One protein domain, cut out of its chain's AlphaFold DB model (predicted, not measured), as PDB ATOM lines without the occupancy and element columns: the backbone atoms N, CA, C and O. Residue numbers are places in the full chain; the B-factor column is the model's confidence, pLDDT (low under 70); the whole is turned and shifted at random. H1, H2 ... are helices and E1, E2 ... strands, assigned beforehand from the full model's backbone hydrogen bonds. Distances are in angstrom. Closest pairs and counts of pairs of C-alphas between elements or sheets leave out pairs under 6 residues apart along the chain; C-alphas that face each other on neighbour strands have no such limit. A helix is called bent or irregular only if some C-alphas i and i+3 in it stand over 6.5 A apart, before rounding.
ATOM      1  N   SER A 237       8.562  44.577 -30.841       67.81
ATOM      2  CA  SER A 237       9.529  43.717 -30.149       67.81
ATOM      3  C   SER A 237       9.608  42.319 -30.778       67.81
ATOM      4  O   SER A 237       8.600  41.678 -31.072       67.81
ATOM      5  N   VAL A 238      10.835  41.807 -30.934       58.50
ATOM      6  CA  VAL A 238      11.097  40.424 -31.392       58.50
ATOM      7  C   VAL A 238      10.676  39.385 -30.332       58.50
ATOM      8  O   VAL A 238      10.472  38.212 -30.647       58.50
ATOM      9  N   ALA A 239      10.528  39.802 -29.067       48.94
ATOM     10  CA  ALA A 239      10.307  38.918 -27.921       48.94
ATOM     11  C   ALA A 239       8.832  38.758 -27.476       48.94
ATOM     12  O   ALA A 239       8.507  37.709 -26.919       48.94
ATOM     13  N   ASP A 240       7.921  39.706 -27.747       48.47
ATOM     14  CA  ASP A 240       6.520  39.621 -27.277       48.47
ATOM     15  C   ASP A 240       5.591  38.965 -28.310       48.47
ATOM     16  O   ASP A 240       4.727  39.568 -28.953       48.47
ATOM     17  N   ASN A 241       5.764  37.653 -28.459       49.38
ATOM     18  CA  ASN A 241       4.994  36.819 -29.376       49.38
ATOM     19  C   ASN A 241       3.662  36.339 -28.778       49.38
ATOM     20  O   ASN A 241       3.511  35.177 -28.398       49.38
ATOM     21  N   SER A 242       2.640  37.196 -28.810       52.03
ATOM     22  CA  SER A 242       1.261  36.688 -28.925       52.03
ATOM     23  C   SER A 242       0.456  37.367 -30.035       52.03
ATOM     24  O   SER A 242      -0.234  36.672 -30.774       52.03
ATOM     25  N   ALA A 243       0.615  38.676 -30.255       50.72
ATOM     26  CA  ALA A 243      -0.071  39.392 -31.337       50.72
ATOM     27  C   ALA A 243       0.712  39.390 -32.670       50.72
ATOM     28  O   ALA A 243       0.115  39.230 -33.735       50.72
ATOM     29  N   VAL A 244       2.046  39.501 -32.622       51.47
ATOM     30  CA  VAL A 244       2.928  39.559 -33.808       51.47
ATOM     31  C   VAL A 244       3.049  38.193 -34.496       51.47
ATOM     32  O   VAL A 244       2.946  38.102 -35.718       51.47
ATOM     33  N   ALA A 245       3.135  37.109 -33.716       50.53
ATOM     34  CA  ALA A 245       3.134  35.734 -34.225       50.53
ATOM     35  C   ALA A 245       1.855  35.377 -35.013       50.53
ATOM     36  O   ALA A 245       1.913  34.624 -35.982       50.53
ATOM     37  N   LEU A 246       0.698  35.936 -34.637       48.22
ATOM     38  CA  LEU A 246      -0.580  35.708 -35.328       48.22
ATOM     39  C   LEU A 246      -0.707  36.508 -36.630       48.22
ATOM     40  O   LEU A 246      -1.373  36.057 -37.562       48.22
ATOM     41  N   ALA A 247      -0.075  37.678 -36.719       49.22
ATOM     42  CA  ALA A 247      -0.033  38.445 -37.958       49.22
ATOM     43  C   ALA A 247       0.958  37.859 -38.971       49.22
ATOM     44  O   ALA A 247       0.603  37.700 -40.138       49.22
ATOM     45  N   ALA A 248       2.141  37.438 -38.507       49.03
ATOM     46  CA  ALA A 248       3.125  36.721 -39.318       49.03
ATOM     47  C   ALA A 248       2.582  35.378 -39.852       49.03
ATOM     48  O   ALA A 248       2.957  34.945 -40.935       49.03
ATOM     49  N   ALA A 249       1.648  34.740 -39.134       44.19
ATOM     50  CA  ALA A 249       0.971  33.522 -39.589       44.19
ATOM     51  C   ALA A 249      -0.080  33.756 -40.698       44.19
ATOM     52  O   ALA A 249      -0.514  32.797 -41.335       44.19
ATOM     53  N   ASN A 250      -0.510  35.003 -40.930       44.78
ATOM     54  CA  ASN A 250      -1.520  35.351 -41.938       44.78
ATOM     55  C   ASN A 250      -0.932  36.036 -43.188       44.78
ATOM     56  O   ASN A 250      -1.639  36.183 -44.190       44.78
ATOM     57  N   SER A 251       0.348  36.421 -43.177       48.03
ATOM     58  CA  SER A 251       1.083  36.824 -44.377       48.03
ATOM     59  C   SER A 251       1.618  35.585 -45.097       48.03
ATOM     60  O   SER A 251       2.279  34.743 -44.505       48.03
ATOM     61  N   LYS A 252       1.356  35.465 -46.401       42.91
ATOM     62  CA  LYS A 252       1.804  34.331 -47.238       42.91
ATOM     63  C   LYS A 252       3.331  34.234 -47.440       42.91
ATOM     64  O   LYS A 252       3.760  33.359 -48.183       42.91
ATOM     65  N   ASP A 253       4.114  35.115 -46.821       45.97
ATOM     66  CA  ASP A 253       5.577  35.081 -46.803       45.97
ATOM     67  C   ASP A 253       6.024  34.992 -45.333       45.97
ATOM     68  O   ASP A 253       5.737  35.868 -44.517       45.97
ATOM     69  N   GLU A 254       6.643  33.861 -45.003       49.88
ATOM     70  CA  GLU A 254       7.037  33.421 -43.667       49.88
ATOM     71  C   GLU A 254       8.360  34.073 -43.238       49.88
ATOM     72  O   GLU A 254       9.431  33.692 -43.705       49.88
ATOM     73  N   SER A 255       8.326  35.015 -42.301       54.38
ATOM     74  CA  SER A 255       9.352  35.117 -41.249       54.38
ATOM     75  C   SER A 255       8.879  36.068 -40.154       54.38
ATOM     76  O   SER A 255       8.386  37.161 -40.424       54.38
ATOM     77  N   ALA A 256       8.988  35.626 -38.900       65.12
ATOM     78  CA  ALA A 256       8.832  36.510 -37.751       65.12
ATOM     79  C   ALA A 256       9.829  37.681 -37.868       65.12
ATOM     80  O   ALA A 256      10.928  37.452 -38.382       65.12
ATOM     81  N   PRO A 257       9.481  38.896 -37.398       75.19
ATOM     82  CA  PRO A 257      10.390  40.035 -37.464       75.19
ATOM     83  C   PRO A 257      11.721  39.685 -36.802       75.19
ATOM     84  O   PRO A 257      11.753  39.138 -35.698       75.19
ATOM     85  N   THR A 258      12.820  39.998 -37.480       79.81
ATOM     86  CA  THR A 258      14.175  39.711 -36.987       79.81
ATOM     87  C   THR A 258      14.814  40.901 -36.281       79.81
ATOM     88  O   THR A 258      15.844  40.739 -35.625       79.81
ATOM     89  N   LYS A 259      14.207  42.089 -36.385       82.75
ATOM     90  CA  LYS A 259      14.700  43.339 -35.799       82.75
ATOM     91  C   LYS A 259      13.667  43.957 -34.861       82.75
ATOM     92  O   LYS A 259      12.508  44.114 -35.239       82.75
ATOM     93  N   SER A 260      14.116  44.377 -33.677       86.00
ATOM     94  CA  SER A 260      13.350  45.304 -32.838       86.00
ATOM     95  C   SER A 260      13.498  46.706 -33.412       86.00
ATOM     96  O   SER A 260      14.626  47.177 -33.575       86.00
ATOM     97  N   VAL A 261      12.387  47.377 -33.713       91.62
ATOM     98  CA  VAL A 261      12.405  48.754 -34.222       91.62
ATOM     99  C   VAL A 261      11.968  49.709 -33.118       91.62
ATOM    100  O   VAL A 261      11.057  49.427 -32.345       91.62
ATOM    101  N   TYR A 262      12.624  50.863 -33.055       94.25
ATOM    102  CA  TYR A 262      12.288  51.958 -32.153       94.25
ATOM    103  C   TYR A 262      11.905  53.183 -32.974       94.25
ATOM    104  O   TYR A 262      12.388  53.379 -34.094       94.25
ATOM    105  N   TYR A 263      11.087  54.055 -32.394       96.31
ATOM    106  CA  TYR A 263      11.079  55.431 -32.861       96.31
ATOM    107  C   TYR A 263      12.384  56.106 -32.441       96.31
ATOM    108  O   TYR A 263      12.873  55.917 -31.329       96.31
ATOM    109  N   THR A 264      12.914  56.948 -33.317       97.44
ATOM    110  CA  THR A 264      13.921  57.947 -32.964       97.44
ATOM    111  C   THR A 264      13.211  59.276 -32.796       97.44
ATOM    112  O   THR A 264      12.674  59.823 -33.755       97.44
ATOM    113  N   LYS A 265      13.167  59.772 -31.565       97.75
ATOM    114  CA  LYS A 265      12.671  61.100 -31.218       97.75
ATOM    115  C   LYS A 265      13.849  62.068 -31.264       97.75
ATOM    116  O   LYS A 265      14.788  61.920 -30.490       97.75
ATOM    117  N   SER A 280      11.414  59.745 -36.318       97.38
ATOM    118  CA  SER A 280      11.825  58.913 -37.448       97.38
ATOM    119  C   SER A 280      11.851  57.438 -37.063       97.38
ATOM    120  O   SER A 280      11.842  57.087 -35.883       97.38
ATOM    121  N   VAL A 281      11.919  56.574 -38.066       96.25
ATOM    122  CA  VAL A 281      12.421  55.204 -37.928       96.25
ATOM    123  C   VAL A 281      13.708  55.080 -38.733       96.25
ATOM    124  O   VAL A 281      13.841  55.713 -39.783       96.25
ATOM    125  N   ILE A 282      14.668  54.319 -38.216       95.25
ATOM    126  CA  ILE A 282      16.034  54.289 -38.742       95.25
ATOM    127  C   ILE A 282      16.481  52.844 -38.906       95.25
ATOM    128  O   ILE A 282      16.556  52.122 -37.916       95.25
ATOM    129  N   ASP A 283      16.805  52.446 -40.136       93.56
ATOM    130  CA  ASP A 283      17.448  51.162 -40.419       93.56
ATOM    131  C   ASP A 283      18.939  51.409 -40.671       93.56
ATOM    132  O   ASP A 283      19.332  51.823 -41.764       93.56
ATOM    133  N   GLU A 284      19.775  51.198 -39.649       90.62
ATOM    134  CA  GLU A 284      21.224  51.431 -39.741       90.62
ATOM    135  C   GLU A 284      21.913  50.511 -40.754       90.62
ATOM    136  O   GLU A 284      22.873  50.939 -41.398       90.62
ATOM    137  N   ASP A 285      21.413  49.282 -40.928       89.38
ATOM    138  CA  ASP A 285      21.987  48.325 -41.878       89.38
ATOM    139  C   ASP A 285      21.638  48.728 -43.308       89.38
ATOM    140  O   ASP A 285      22.495  48.750 -44.191       89.38
ATOM    141  N   ALA A 286      20.371  49.086 -43.540       92.25
ATOM    142  CA  ALA A 286      19.916  49.562 -44.841       92.25
ATOM    143  C   ALA A 286      20.368  50.999 -45.146       92.25
ATOM    144  O   ALA A 286      20.306  51.423 -46.300       92.25
ATOM    145  N   GLY A 287      20.818  51.738 -44.131       94.31
ATOM    146  CA  GLY A 287      21.365  53.083 -44.239       94.31
ATOM    147  C   GLY A 287      20.350  54.135 -44.665       94.31
ATOM    148  O   GLY A 287      20.664  54.988 -45.499       94.31
ATOM    149  N   TYR A 288      19.131  54.073 -44.125       95.56
ATOM    150  CA  TYR A 288      18.121  55.106 -44.349       95.56
ATOM    151  C   TYR A 288      17.415  55.548 -43.066       95.56
ATOM    152  O   TYR A 288      17.326  54.822 -42.075       95.56
ATOM    153  N   ILE A 289      16.870  56.757 -43.131       96.50
ATOM    154  CA  ILE A 289      15.996  57.377 -42.141       96.50
ATOM    155  C   ILE A 289      14.675  57.682 -42.841       96.50
ATOM    156  O   ILE A 289      14.665  58.287 -43.913       96.50
ATOM    157  N   LEU A 290      13.562  57.278 -42.237       97.38
ATOM    158  CA  LEU A 290      12.229  57.696 -42.658       97.38
ATOM    159  C   LEU A 290      11.603  58.539 -41.549       97.38
ATOM    160  O   LEU A 290      11.278  58.016 -40.481       97.38
ATOM    161  N   SER A 291      11.414  59.833 -41.797       96.81
ATOM    162  CA  SER A 291      10.710  60.716 -40.867       96.81
ATOM    163  C   SER A 291       9.211  60.430 -40.869       96.81
ATOM    164  O   SER A 291       8.546  60.370 -41.907       96.81
ATOM    165  N   ILE A 292       8.669  60.234 -39.674       95.31
ATOM    166  CA  ILE A 292       7.292  59.820 -39.446       95.31
ATOM    167  C   ILE A 292       6.501  61.017 -38.917       95.31
ATOM    168  O   ILE A 292       6.917  61.631 -37.930       95.31
ATOM    169  N   PRO A 293       5.344  61.354 -39.518       95.56
ATOM    170  CA  PRO A 293       4.479  62.398 -38.987       95.56
ATOM    171  C   PRO A 293       4.138  62.142 -37.517       95.56
ATOM    172  O   PRO A 293       3.727  61.038 -37.161       95.56
ATOM    173  N   SER A 294       4.198  63.170 -36.668       94.25
ATOM    174  CA  SER A 294       3.912  63.023 -35.230       94.25
ATOM    175  C   SER A 294       2.530  62.413 -34.953       94.25
ATOM    176  O   SER A 294       2.347  61.697 -33.976       94.25
ATOM    177  N   SER A 295       1.561  62.628 -35.853       94.88
ATOM    178  CA  SER A 295       0.217  62.029 -35.783       94.88
ATOM    179  C   SER A 295       0.169  60.501 -35.955       94.88
ATOM    180  O   SER A 295      -0.881  59.901 -35.709       94.88
ATOM    181  N   TRP A 296       1.261  59.872 -36.402       95.81
ATOM    182  CA  TRP A 296       1.395  58.421 -36.565       95.81
ATOM    183  C   TRP A 296       2.070  57.755 -35.363       95.81
ATOM    184  O   TRP A 296       1.937  56.544 -35.192       95.81
ATOM    185  N   VAL A 297       2.780  58.519 -34.527       94.62
ATOM    186  CA  VAL A 297       3.494  57.990 -33.357       94.62
ATOM    187  C   VAL A 297       2.494  57.325 -32.408       94.62
ATOM    188  O   VAL A 297       1.496  57.929 -32.016       94.62
ATOM    189  N   GLY A 298       2.730  56.051 -32.086       92.50
ATOM    190  CA  GLY A 298       1.833  55.228 -31.264       92.50
ATOM    191  C   GLY A 298       0.610  54.656 -31.997       92.50
ATOM    192  O   GLY A 298      -0.137  53.879 -31.408       92.50
ATOM    193  N   ARG A 299       0.408  55.004 -33.276       94.56
ATOM    194  CA  ARG A 299      -0.646  54.464 -34.162       94.56
ATOM    195  C   ARG A 299      -0.096  53.592 -35.287       94.56
ATOM    196  O   ARG A 299      -0.870  53.056 -36.079       94.56
ATOM    197  N   VAL A 300       1.223  53.473 -35.371       95.12
ATOM    198  CA  VAL A 300       1.935  52.659 -36.354       95.12
ATOM    199  C   VAL A 300       2.928  51.767 -35.623       95.12
ATOM    200  O   VAL A 300       3.487  52.163 -34.605       95.12
ATOM    201  N   THR A 301       3.160  50.578 -36.158       94.06
ATOM    202  CA  THR A 301       4.277  49.720 -35.767       94.06
ATOM    203  C   THR A 301       4.999  49.204 -36.999       94.06
ATOM    204  O   THR A 301       4.441  49.230 -38.100       94.06
ATOM    205  N   VAL A 302       6.236  48.759 -36.819       94.06
ATOM    206  CA  VAL A 302       7.093  48.255 -37.886       94.06
ATOM    207  C   VAL A 302       7.497  46.828 -37.568       94.06
ATOM    208  O   VAL A 302       8.040  46.550 -36.497       94.06
ATOM    209  N   LEU A 303       7.261  45.934 -38.524       91.12
ATOM    210  CA  LEU A 303       7.849  44.602 -38.536       91.12
ATOM    211  C   LEU A 303       9.091  44.656 -39.430       91.12
ATOM    212  O   LEU A 303       8.985  44.748 -40.656       91.12
ATOM    213  N   GLY A 304      10.265  44.684 -38.797       87.06
ATOM    214  CA  GLY A 304      11.551  44.824 -39.475       87.06
ATOM    215  C   GLY A 304      12.183  43.474 -39.804       87.06
ATOM    216  O   GLY A 304      12.447  42.675 -38.905       87.06
ATOM    217  N   ASN A 305      12.468  43.254 -41.086       85.06
ATOM    218  CA  ASN A 305      13.245  42.129 -41.603       85.06
ATOM    219  C   ASN A 305      14.440  42.637 -42.421       85.06
ATOM    220  O   ASN A 305      14.523  43.810 -42.793       85.06
ATOM    221  N   GLU A 306      15.386  41.749 -42.727       83.31
ATOM    222  CA  GLU A 306      16.453  42.079 -43.672       83.31
ATOM    223  C   GLU A 306      15.854  42.326 -45.069       83.31
ATOM    224  O   GLU A 306      15.093  41.510 -45.586       83.31
ATOM    225  N   GLY A 307      16.170  43.470 -45.684       85.44
ATOM    226  CA  GLY A 307      15.681  43.830 -47.021       85.44
ATOM    227  C   GLY A 307      14.292  44.476 -47.081       85.44
ATOM    228  O   GLY A 307      13.979  45.106 -48.093       85.44
ATOM    229  N   GLN A 308      13.465  44.347 -46.037       90.19
ATOM    230  CA  GLN A 308      12.071  44.804 -46.048       90.19
ATOM    231  C   GLN A 308      11.574  45.195 -44.657       90.19
ATOM    232  O   GLN A 308      11.646  44.405 -43.717       90.19
ATOM    233  N   TRP A 309      11.004  46.393 -44.553       94.06
ATOM    234  CA  TRP A 309      10.307  46.877 -43.365       94.06
ATOM    235  C   TRP A 309       8.841  47.136 -43.694       94.06
ATOM    236  O   TRP A 309       8.527  47.916 -44.597       94.06
ATOM    237  N   ASP A 310       7.951  46.498 -42.938       94.00
ATOM    238  CA  ASP A 310       6.507  46.592 -43.129       94.00
ATOM    239  C   ASP A 310       5.861  47.431 -42.028       94.00
ATOM    240  O   ASP A 310       6.001  47.139 -40.839       94.00
ATOM    241  N   PHE A 311       5.116  48.459 -42.426       96.50
ATOM    242  CA  PHE A 311       4.480  49.416 -41.530       96.50
ATOM    243  C   PHE A 311       2.996  49.097 -41.408       96.50
ATOM    244  O   PHE A 311       2.248  49.161 -42.384       96.50
ATOM    245  N   TYR A 312       2.553  48.792 -40.195       95.62
ATOM    246  CA  TYR A 312       1.180  48.411 -39.885       95.62
ATOM    247  C   TYR A 312       0.495  49.469 -39.037       95.62
ATOM    248  O   TYR A 312       1.130  50.156 -38.239       95.62
ATOM    249  N   HIS A 313      -0.829  49.542 -39.139       94.94
ATOM    250  CA  HIS A 313      -1.624  50.222 -38.130       94.94
ATOM    251  C   HIS A 313      -1.460  49.513 -36.783       94.94
ATOM    252  O   HIS A 313      -1.557  48.288 -36.708       94.94
ATOM    253  N   TRP A 314      -1.278  50.279 -35.714       93.06
ATOM    254  CA  TRP A 314      -1.276  49.775 -34.348       93.06
ATOM    255  C   TRP A 314      -2.529  50.247 -33.616       93.06
ATOM    256  O   TRP A 314      -2.749  51.448 -33.444       93.06
ATOM    257  N   ASN A 315      -3.355  49.302 -33.164       88.12
ATOM    258  CA  ASN A 315      -4.463  49.617 -32.274       88.12
ATOM    259  C   ASN A 315      -3.936  49.684 -30.837       88.12
ATOM    260  O   ASN A 315      -3.853  48.667 -30.152       88.12
ATOM    261  N   SER A 316      -3.621  50.895 -30.378       84.75
ATOM    262  CA  SER A 316      -3.095  51.137 -29.033       84.75
ATOM    263  C   SER A 316      -4.069  50.782 -27.908       84.75
ATOM    264  O   SER A 316      -3.626  50.505 -26.802       84.75
ATOM    265  N   SER A 317      -5.381  50.784 -28.164       85.31
ATOM    266  CA  SER A 317      -6.388  50.460 -27.142       85.31
ATOM    267  C   SER A 317      -6.542  48.959 -26.901       85.31
ATOM    268  O   SER A 317      -6.899  48.547 -25.801       85.31
ATOM    269  N   GLU A 318      -6.270  48.148 -27.922       83.56
ATOM    270  CA  GLU A 318      -6.349  46.686 -27.842       83.56
ATOM    271  C   GLU A 318      -4.977  46.011 -27.801       83.56
ATOM    272  O   GLU A 318      -4.926  44.791 -27.672       83.56
ATOM    273  N   GLU A 319      -3.899  46.785 -27.957       83.88
ATOM    274  CA  GLU A 319      -2.522  46.309 -28.123       83.88
ATOM    275  C   GLU A 319      -2.402  45.253 -29.234       83.88
ATOM    276  O   GLU A 319      -1.828  44.177 -29.068       83.88
ATOM    277  N   LYS A 320      -2.995  45.560 -30.397       84.25
ATOM    278  CA  LYS A 320      -3.068  44.637 -31.537       84.25
ATOM    279  C   LYS A 320      -2.579  45.247 -32.835       84.25
ATOM    280  O   LYS A 320      -2.840  46.413 -33.146       84.25
ATOM    281  N   LEU A 321      -1.974  44.380 -33.642       84.88
ATOM    282  CA  LEU A 321      -1.626  44.677 -35.019       84.88
ATOM    283  C   LEU A 321      -2.887  44.797 -35.881       84.88
ATOM    284  O   LEU A 321      -3.764  43.932 -35.849       84.88
ATOM    285  N   GLY A 322      -2.973  45.886 -36.638       89.19
ATOM    286  CA  GLY A 322      -4.009  46.131 -37.631       89.19
ATOM    287  C   GLY A 322      -3.544  45.800 -39.049       89.19
ATOM    288  O   GLY A 322      -2.741  44.900 -39.275       89.19
ATOM    289  N   ASN A 323      -4.069  46.547 -40.020       92.75
ATOM    290  CA  ASN A 323      -3.765  46.347 -41.436       92.75
ATOM    291  C   ASN A 323      -2.358  46.843 -41.799       92.75
ATOM    292  O   ASN A 323      -1.896  47.850 -41.257       92.75
ATOM    293  N   LEU A 324      -1.727  46.177 -42.772       95.31
ATOM    294  CA  LEU A 324      -0.529  46.678 -43.449       95.31
ATOM    295  C   LEU A 324      -0.868  47.999 -44.146       95.31
ATOM    296  O   LEU A 324      -1.835  48.055 -44.906       95.31
ATOM    297  N   LEU A 325      -0.075  49.038 -43.902       97.88
ATOM    298  CA  LEU A 325      -0.253  50.374 -44.470       97.88
ATOM    299  C   LEU A 325       0.655  50.578 -45.679       97.88
ATOM    300  O   LEU A 325       0.197  50.951 -46.757       97.88
ATOM    301  N   PHE A 326       1.948  50.334 -45.500       98.06
ATOM    302  CA  PHE A 326       2.947  50.466 -46.548       98.06
ATOM    303  C   PHE A 326       4.176  49.626 -46.207       98.06
ATOM    304  O   PHE A 326       4.370  49.229 -45.058       98.06
ATOM    305  N   SER A 327       5.009  49.382 -47.208       96.94
ATOM    306  CA  SER A 327       6.256  48.639 -47.050       96.94
ATOM    307  C   SER A 327       7.396  49.401 -47.709       96.94
ATOM    308  O   SER A 327       7.202  50.008 -48.765       96.94
ATOM    309  N   VAL A 328       8.577  49.352 -47.097       97.31
ATOM    310  CA  VAL A 328       9.833  49.881 -47.643       97.31
ATOM    311  C   VAL A 328      10.776  48.714 -47.901       97.31
ATOM    312  O   VAL A 328      10.979  47.867 -47.036       97.31
ATOM    313  N   TYR A 329      11.368  48.689 -49.091       94.56
ATOM    314  CA  TYR A 329      12.285  47.647 -49.535       94.56
ATOM    315  C   TYR A 329      13.580  48.265 -50.034       94.56
ATOM    316  O   TYR A 329      13.575  49.370 -50.585       94.56
ATOM    317  N   TYR A 330      14.666  47.504 -49.952       94.31
ATOM    318  CA  TYR A 330      15.893  47.830 -50.665       94.31
ATOM    319  C   TYR A 330      16.482  46.607 -51.366       94.31
ATOM    320  O   TYR A 330      16.338  45.474 -50.911       94.31
ATOM    321  N   TYR A 331      17.159  46.832 -52.488       94.19
ATOM    322  CA  TYR A 331      17.866  45.786 -53.229       94.19
ATOM    323  C   TYR A 331      19.037  46.361 -54.033       94.19
ATOM    324  O   TYR A 331      19.079  47.560 -54.321       94.19
ATOM    325  N   ASP A 332      19.999  45.511 -54.407       94.06
ATOM    326  CA  ASP A 332      21.085  45.923 -55.300       94.06
ATOM    327  C   ASP A 332      20.540  46.156 -56.716       94.06
ATOM    328  O   ASP A 332      19.824  45.326 -57.272       94.06
ATOM    329  N   LYS A 333      20.895  47.276 -57.343       92.44
ATOM    330  CA  LYS A 333      20.428  47.668 -58.679       92.44
ATOM    331  C   LYS A 333      20.823  46.687 -59.786       92.44
ATOM    332  O   LYS A 333      20.341  46.843 -60.904       92.44
ATOM    333  N   ASN A 334      21.703  45.727 -59.522       94.50
ATOM    334  CA  ASN A 334      22.078  44.672 -60.460       94.50
ATOM    335  C   ASN A 334      21.330  43.350 -60.200       94.50
ATOM    336  O   ASN A 334      21.476  42.411 -60.979       94.50
ATOM    337  N   ASP A 335      20.509  43.269 -59.150       94.88
ATOM    338  CA  ASP A 335      19.681  42.103 -58.843       94.88
ATOM    339  C   ASP A 335      18.368  42.128 -59.651       94.88
ATOM    340  O   ASP A 335      17.365  42.742 -59.274       94.88
ATOM    341  N   GLU A 336      18.373  41.448 -60.798       94.25
ATOM    342  CA  GLU A 336      17.201  41.321 -61.674       94.25
ATOM    343  C   GLU A 336      16.040  40.545 -61.032       94.25
ATOM    344  O   GLU A 336      14.870  40.811 -61.326       94.25
ATOM    345  N   GLN A 337      16.332  39.607 -60.124       94.00
ATOM    346  CA  GLN A 337      15.294  38.854 -59.427       94.00
ATOM    347  C   GLN A 337      14.547  39.769 -58.453       94.00
ATOM    348  O   GLN A 337      13.311  39.778 -58.447       94.00
ATOM    349  N   ALA A 338      15.276  40.582 -57.687       91.38
ATOM    350  CA  ALA A 338      14.692  41.563 -56.781       91.38
ATOM    351  C   ALA A 338      13.908  42.649 -57.530       91.38
ATOM    352  O   ALA A 338      12.800  42.997 -57.114       91.38
ATOM    353  N   LYS A 339      14.409  43.132 -58.677       91.31
ATOM    354  CA  LYS A 339      13.661  44.065 -59.541       91.31
ATOM    355  C   LYS A 339      12.328  43.484 -59.990       91.31
ATOM    356  O   LYS A 339      11.302  44.152 -59.900       91.31
ATOM    357  N   ASN A 340      12.326  42.241 -60.469       92.44
ATOM    358  CA  ASN A 340      11.100  41.603 -60.939       92.44
ATOM    359  C   ASN A 340      10.122  41.325 -59.784       92.44
ATOM    360  O   ASN A 340       8.916  41.517 -59.961       92.44
ATOM    361  N   LYS A 341      10.625  40.936 -58.598       90.06
ATOM    362  CA  LYS A 341       9.808  40.792 -57.376       90.06
ATOM    363  C   LYS A 341       9.119  42.114 -57.021       90.06
ATOM    364  O   LYS A 341       7.926  42.118 -56.733       90.06
ATOM    365  N   ASN A 342       9.841  43.229 -57.127       89.50
ATOM    366  CA  ASN A 342       9.381  44.558 -56.717       89.50
ATOM    367  C   ASN A 342       8.898  45.444 -57.881       89.50
ATOM    368  O   ASN A 342       8.818  46.659 -57.741       89.50
ATOM    369  N   LYS A 343       8.533  44.867 -59.034       90.62
ATOM    370  CA  LYS A 343       8.190  45.625 -60.257       90.62
ATOM    371  C   LYS A 343       6.995  46.582 -60.133       90.62
ATOM    372  O   LYS A 343       6.840  47.469 -60.964       90.62
ATOM    373  N   ASN A 344       6.135  46.363 -59.138       92.00
ATOM    374  CA  ASN A 344       4.966  47.202 -58.861       92.00
ATOM    375  C   ASN A 344       5.239  48.250 -57.767       92.00
ATOM    376  O   ASN A 344       4.345  49.029 -57.441       92.00
ATOM    377  N   ALA A 345       6.434  48.244 -57.172       96.31
ATOM    378  CA  ALA A 345       6.836  49.222 -56.176       96.31
ATOM    379  C   ALA A 345       7.240  50.540 -56.848       96.31
ATOM    380  O   ALA A 345       7.713  50.572 -57.986       96.31
ATOM    381  N   LYS A 346       7.051  51.642 -56.126       97.62
ATOM    382  CA  LYS A 346       7.471  52.981 -56.539       97.62
ATOM    383  C   LYS A 346       8.870  53.265 -55.996       97.62
ATOM    384  O   LYS A 346       9.227  52.793 -54.923       97.62
ATOM    385  N   LEU A 347       9.666  54.039 -56.728       96.75
ATOM    386  CA  LEU A 347      11.009  54.434 -56.299       96.75
ATOM    387  C   LEU A 347      10.930  55.471 -55.166       96.75
ATOM    388  O   LEU A 347      10.215  56.459 -55.307       96.75
ATOM    389  N   LEU A 348      11.687  55.261 -54.084       97.00
ATOM    390  CA  LEU A 348      12.020  56.315 -53.115       97.00
ATOM    391  C   LEU A 348      13.258  57.066 -53.596       97.00
ATOM    392  O   LEU A 348      13.199  58.249 -53.914       97.00
ATOM    393  N   THR A 349      14.384  56.356 -53.673       96.25
ATOM    394  CA  THR A 349      15.681  56.899 -54.088       96.25
ATOM    395  C   THR A 349      16.658  55.764 -54.416       96.25
ATOM    396  O   THR A 349      16.362  54.581 -54.222       96.25
ATOM    397  N   SER A 350      17.851  56.116 -54.883       94.62
ATOM    398  CA  SER A 350      18.983  55.202 -55.020       94.62
ATOM    399  C   SER A 350      20.229  55.833 -54.410       94.62
ATOM    400  O   SER A 350      20.482  57.021 -54.596       94.62
ATOM    401  N   TYR A 351      21.037  55.026 -53.726       94.94
ATOM    402  CA  TYR A 351      22.331  55.440 -53.190       94.94
ATOM    403  C   TYR A 351      23.380  54.370 -53.511       94.94
ATOM    404  O   TYR A 351      23.237  53.205 -53.136       94.94
ATOM    405  N   GLY A 352      24.430  54.743 -54.249       92.69
ATOM    406  CA  GLY A 352      25.453  53.800 -54.709       92.69
ATOM    407  C   GLY A 352      24.891  52.692 -55.618       92.69
ATOM    408  O   GLY A 352      24.423  52.954 -56.736       92.69
ATOM    409  N   SER A 353      24.988  51.433 -55.177       93.62
ATOM    410  CA  SER A 353      24.344  50.290 -55.841       93.62
ATOM    411  C   SER A 353      22.971  49.943 -55.265       93.62
ATOM    412  O   SER A 353      22.266  49.148 -55.873       93.62
ATOM    413  N   THR A 354      22.544  50.561 -54.165       95.69
ATOM    414  CA  THR A 354      21.284  50.222 -53.497       95.69
ATOM    415  C   THR A 354      20.127  51.051 -54.051       95.69
ATOM    416  O   THR A 354      20.223  52.270 -54.199       95.69
ATOM    417  N   THR A 355      19.019  50.382 -54.361       96.31
ATOM    418  CA  THR A 355      17.748  50.993 -54.769       96.31
ATOM    419  C   THR A 355      16.724  50.797 -53.665       96.31
ATOM    420  O   THR A 355      16.539  49.668 -53.219       96.31
ATOM    421  N   TYR A 356      16.056  51.876 -53.261       97.62
ATOM    422  CA  TYR A 356      15.020  51.879 -52.231       97.62
ATOM    423  C   TYR A 356      13.662  52.110 -52.886       97.62
ATOM    424  O   TYR A 356      13.488  53.059 -53.655       97.62
ATOM    425  N   VAL A 357      12.695  51.248 -52.595       97.62
ATOM    426  CA  VAL A 357      11.349  51.297 -53.179       97.62
ATOM    427  C   VAL A 357      10.285  51.114 -52.105       97.62
ATOM    428  O   VAL A 357      10.576  50.644 -51.008       97.62
ATOM    429  N   TYR A 358       9.043  51.465 -52.424       98.31
ATOM    430  CA  TYR A 358       7.918  51.338 -51.508       98.31
ATOM    431  C   TYR A 358       6.625  50.912 -52.198       98.31
ATOM    432  O   TYR A 358       6.444  51.079 -53.408       98.31
ATOM    433  N   THR A 359       5.697  50.394 -51.403       97.94
ATOM    434  CA  THR A 359       4.307  50.123 -51.789       97.94
ATOM    435  C   THR A 359       3.373  50.716 -50.740       97.94
ATOM    436  O   THR A 359       3.714  50.728 -49.565       97.94
ATOM    437  N   ILE A 360       2.198  51.206 -51.145       98.00
ATOM    438  CA  ILE A 360       1.135  51.669 -50.234       98.00
ATOM    439  C   ILE A 360      -0.103  50.812 -50.501       98.00
ATOM    440  O   ILE A 360      -0.463  50.603 -51.663       98.00
ATOM    441  N   THR A 361      -0.739  50.301 -49.447       98.06
ATOM    442  CA  THR A 361      -1.991  49.535 -49.539       98.06
ATOM    443  C   THR A 361      -3.208  50.466 -49.535       98.06
ATOM    444  O   THR A 361      -3.103  51.632 -49.154       98.06
ATOM    445  N   ASP A 362      -4.394  49.954 -49.873       97.81
ATOM    446  CA  ASP A 362      -5.645  50.720 -49.737       97.81
ATOM    447  C   ASP A 362      -5.855  51.202 -48.291       97.81
ATOM    448  O   ASP A 362      -6.166  52.368 -48.060       97.81
ATOM    449  N   ALA A 363      -5.559  50.347 -47.304       97.75
ATOM    450  CA  ALA A 363      -5.599  50.718 -45.890       97.75
ATOM    451  C   ALA A 363      -4.564  51.802 -45.533       97.75
ATOM    452  O   ALA A 363      -4.823  52.632 -44.663       97.75
ATOM    453  N   GLY A 364      -3.407  51.815 -46.201       97.88
ATOM    454  CA  GLY A 364      -2.416  52.884 -46.108       97.88
ATOM    455  C   GLY A 364      -2.972  54.222 -46.578       97.88
ATOM    456  O   GLY A 364      -2.885  55.209 -45.847       97.88
ATOM    457  N   TYR A 365      -3.595  54.257 -47.757       97.88
ATOM    458  CA  TYR A 365      -4.241  55.473 -48.259       97.88
ATOM    459  C   TYR A 365      -5.383  55.936 -47.344       97.88
ATOM    460  O   TYR A 365      -5.449  57.124 -47.025       97.88
ATOM    461  N   ASP A 366      -6.217  55.015 -46.846       97.75
ATOM    462  CA  ASP A 366      -7.303  55.316 -45.900       97.75
ATOM    463  C   ASP A 366      -6.782  55.854 -44.557       97.75
ATOM    464  O   ASP A 366      -7.386  56.741 -43.950       97.75
ATOM    465  N   PHE A 367      -5.632  55.354 -44.095       97.19
ATOM    466  CA  PHE A 367      -4.945  55.866 -42.909       97.19
ATOM    467  C   PHE A 367      -4.340  57.265 -43.131       97.19
ATOM    468  O   PHE A 367      -4.089  57.993 -42.169       97.19
ATOM    469  N   GLY A 368      -4.132  57.658 -44.392       97.00
ATOM    470  CA  GLY A 368      -3.577  58.951 -44.789       97.00
ATOM    471  C   GLY A 368      -2.120  58.907 -45.256       97.00
ATOM    472  O   GLY A 368      -1.494  59.964 -45.362       97.00
ATOM    473  N   VAL A 369      -1.567  57.724 -45.543       97.75
ATOM    474  CA  VAL A 369      -0.267  57.582 -46.215       97.75
ATOM    475  C   VAL A 369      -0.388  58.117 -47.642       97.75
ATOM    476  O   VAL A 369      -1.338  57.804 -48.361       97.75
ATOM    477  N   LYS A 370       0.575  58.938 -48.061       96.69
ATOM    478  CA  LYS A 370       0.650  59.508 -49.411       96.69
ATOM    479  C   LYS A 370       2.060  59.347 -49.957       96.69
ATOM    480  O   LYS A 370       3.017  59.393 -49.187       96.69
ATOM    481  N   ASP A 371       2.171  59.235 -51.278       97.44
ATOM    482  CA  ASP A 371       3.457  59.150 -51.982       97.44
ATOM    483  C   ASP A 371       4.396  60.308 -51.598       97.44
ATOM    484  O   ASP A 371       5.565  60.087 -51.279       97.44
ATOM    485  N   ASP A 372       3.864  61.532 -51.539       96.62
ATOM    486  CA  ASP A 372       4.638  62.727 -51.184       96.62
ATOM    487  C   ASP A 372       5.213  62.647 -49.765       96.62
ATOM    488  O   ASP A 372       6.357  63.030 -49.565       96.62
ATOM    489  N   ILE A 373       4.471  62.088 -48.796       95.12
ATOM    490  CA  ILE A 373       4.952  61.937 -47.410       95.12
ATOM    491  C   ILE A 373       6.150  60.988 -47.371       95.12
ATOM    492  O   ILE A 373       7.123  61.259 -46.677       95.12
ATOM    493  N   LEU A 374       6.087  59.872 -48.100       96.88
ATOM    494  CA  LEU A 374       7.176  58.896 -48.099       96.88
ATOM    495  C   LEU A 374       8.397  59.426 -48.849       96.88
ATOM    496  O   LEU A 374       9.517  59.249 -48.387       96.88
ATOM    497  N   THR A 375       8.196  60.106 -49.976       96.19
ATOM    498  CA  THR A 375       9.302  60.630 -50.788       96.19
ATOM    499  C   THR A 375       9.972  61.861 -50.172       96.19
ATOM    500  O   THR A 375      11.193  61.961 -50.249       96.19
ATOM    501  N   SER A 376       9.233  62.763 -49.513       94.06
ATOM    502  CA  SER A 376       9.816  63.944 -48.854       94.06
ATOM    503  C   SER A 376      10.541  63.621 -47.550       94.06
ATOM    504  O   SER A 376      11.414  64.377 -47.136       94.06
ATOM    505  N   ASN A 377      10.174  62.518 -46.896       95.44
ATOM    506  CA  ASN A 377      10.658  62.186 -45.556       95.44
ATOM    507  C   ASN A 377      11.713  61.074 -45.541       95.44
ATOM    508  O   ASN A 377      12.116  60.638 -44.462       95.44
ATOM    509  N   PHE A 378      12.133  60.577 -46.705       96.75
ATOM    510  CA  PHE A 378      13.116  59.504 -46.813       96.75
ATOM    511  C   PHE A 378      14.513  60.062 -47.087       96.75
ATOM    512  O   PHE A 378      14.733  60.754 -48.079       96.75
ATOM    513  N   ASN A 379      15.476  59.731 -46.228       95.25
ATOM    514  CA  ASN A 379      16.847  60.222 -46.309       95.25
ATOM    515  C   ASN A 379      17.850  59.063 -46.230       95.25
ATOM    516  O   ASN A 379      17.793  58.246 -45.316       95.25
ATOM    517  N   THR A 380      18.790  59.006 -47.172       94.81
ATOM    518  CA  THR A 380      19.910  58.042 -47.176       94.81
ATOM    519  C   THR A 380      21.269  58.708 -46.973       94.81
ATOM    520  O   THR A 380      22.249  58.040 -46.654       94.81
ATOM    521  N   THR A 381      21.345  60.026 -47.149       90.44
ATOM    522  CA  THR A 381      22.593  60.791 -47.113       90.44
ATOM    523  C   THR A 381      23.195  60.830 -45.714       90.44
ATOM    524  O   THR A 381      24.405  60.685 -45.586       90.44
ATOM    525  N   ILE A 382      22.364  60.954 -44.676       89.88
ATOM    526  CA  ILE A 382      22.815  61.038 -43.277       89.88
ATOM    527  C   ILE A 382      23.613  59.798 -42.858       89.88
ATOM    528  O   ILE A 382      24.641  59.907 -42.196       89.88
ATOM    529  N   LEU A 383      23.145  58.610 -43.248       91.06
ATOM    530  CA  LEU A 383      23.782  57.343 -42.882       91.06
ATOM    531  C   LEU A 383      24.804  56.854 -43.915       91.06
ATOM    532  O   LEU A 383      25.516  55.886 -43.646       91.06
ATOM    533  N   GLY A 384      24.890  57.516 -45.073       88.38
ATOM    534  CA  GLY A 384      25.767  57.124 -46.172       88.38
ATOM    535  C   GLY A 384      25.280  55.902 -46.959       88.38
ATOM    536  O   GLY A 384      26.099  55.229 -47.582       88.38
ATOM    537  N   GLY A 385      23.972  55.622 -46.949       84.19
ATOM    538  CA  GLY A 385      23.371  54.447 -47.584       84.19
ATOM    539  C   GLY A 385      23.731  53.118 -46.909       84.19
ATOM    540  O   GLY A 385      24.354  53.086 -45.848       84.19
ATOM    541  N   LYS A 386      23.284  52.010 -47.515       86.31
ATOM    542  CA  LYS A 386      23.495  50.647 -46.996       86.31
ATOM    543  C   LYS A 386      24.987  50.371 -46.751       86.31
ATOM    544  O   LYS A 386      25.793  50.595 -47.658       86.31
ATOM    545  N   LYS A 387      25.311  49.868 -45.556       76.38
ATOM    546  CA  LYS A 387      26.676  49.504 -45.142       76.38
ATOM    547  C   LYS A 387      27.071  48.093 -45.566       76.38
ATOM    548  O   LYS A 387      26.175  47.220 -45.673       76.38
TER     549      LYS A 387
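What this domain is: This is residues 237 to 265 and 280 to 387 of the 387 residues of an uncharacterized protein of Oscillospiraceae bacterium (UniProt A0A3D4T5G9). A strongly twisted wall of five antiparallel strands, with the long, bent E6 running through it, has the short helices H3 and H4 over one face and H1 on the opposite face, while H2 only grazes it. The small hairpin of E2 and E3 forms a second sheet of two strands, set off from this wall, with E3 close to H4; E1, which pairs with no named strand, lies next to E2 but is not part of that sheet. The loop at residues 249 to 254 stands free. The printed part has 137 residues, in the order H1 E1 E2 E3 E4 E5 E6 H2 E7 E8 H3 H4, of mixed class; the large sheet runs E4 E5 E6 E8 E7. It is compact, with a radius of gyration of the C-alphas of 14.5 A and spans of 42 by 31 by 28 A.

How they stand to each other: After H1, residues 244 to 248, comes E1, residues 262 to 265, which pairs with no named strand; its closest C-alpha to E2, residues 280 to 283, is that of Thr 264, 5.0 A from Ser 280. E2 and E3, residues 288 to 292, form a hairpin, with N 281 and O 290 2.9 A apart. E4, residues 300 to 305, E5, residues 308 to 315, and E6, residues 320 to 332, make a meander, each strand the antiparallel neighbour of the one before; N 303 and O 310 are 2.9 A apart, and N 311 and O 326 2.8 A. E6 bends by 72 degrees at residue 323. H1 is on this sheet at a height of 7.4 A, over none of its strands, but only just: 2 of its C-alphas fall on E6. H2, residues 336 to 341, only grazes the sheet with residues 337 to 339. E6, H2 and E7, residues 346 to 351, form a split strand-helix-strand unit, two strands running the same way with E8, residues 354 to 360, between them; its crossover is right-handed. N 329 and O 357 of E6 and E8 are 2.9 A apart, as are N 348 and O 356 of E7 and E8. H3, residues 362 to 367, is only just over E6, with 3 C-alphas falling on it, and runs across the strands, at 69 degrees to E6 on the local plane; the closest C-alphas are those of Leu 325 and Gly 364, 3.7 A. H4, residues 371 to 376, is on the same face, at a height of 9.1 A. In H1, H2, H3 and H4 every O i to N i+4 pair is within hydrogen-bond range.

Where its parts are: H1 begins at C-alpha 244, (2.928, 39.559, -33.808). E6 is 33.9 A long, E5 22.1 A and E8 20.5 A. H4 ends at C-alpha 376, (9.816, 63.944, -48.854).

The domain as a whole: The C-alphas farthest apart, of Ser 317 and Asn 334, are 44.2 A apart. Residues 266 to 279 are not printed; C-alphas 265 and 280 are 6.7 A apart across the cut. The link from H1 to E1 is long. Residues 237 to 256 have pLDDT under 70.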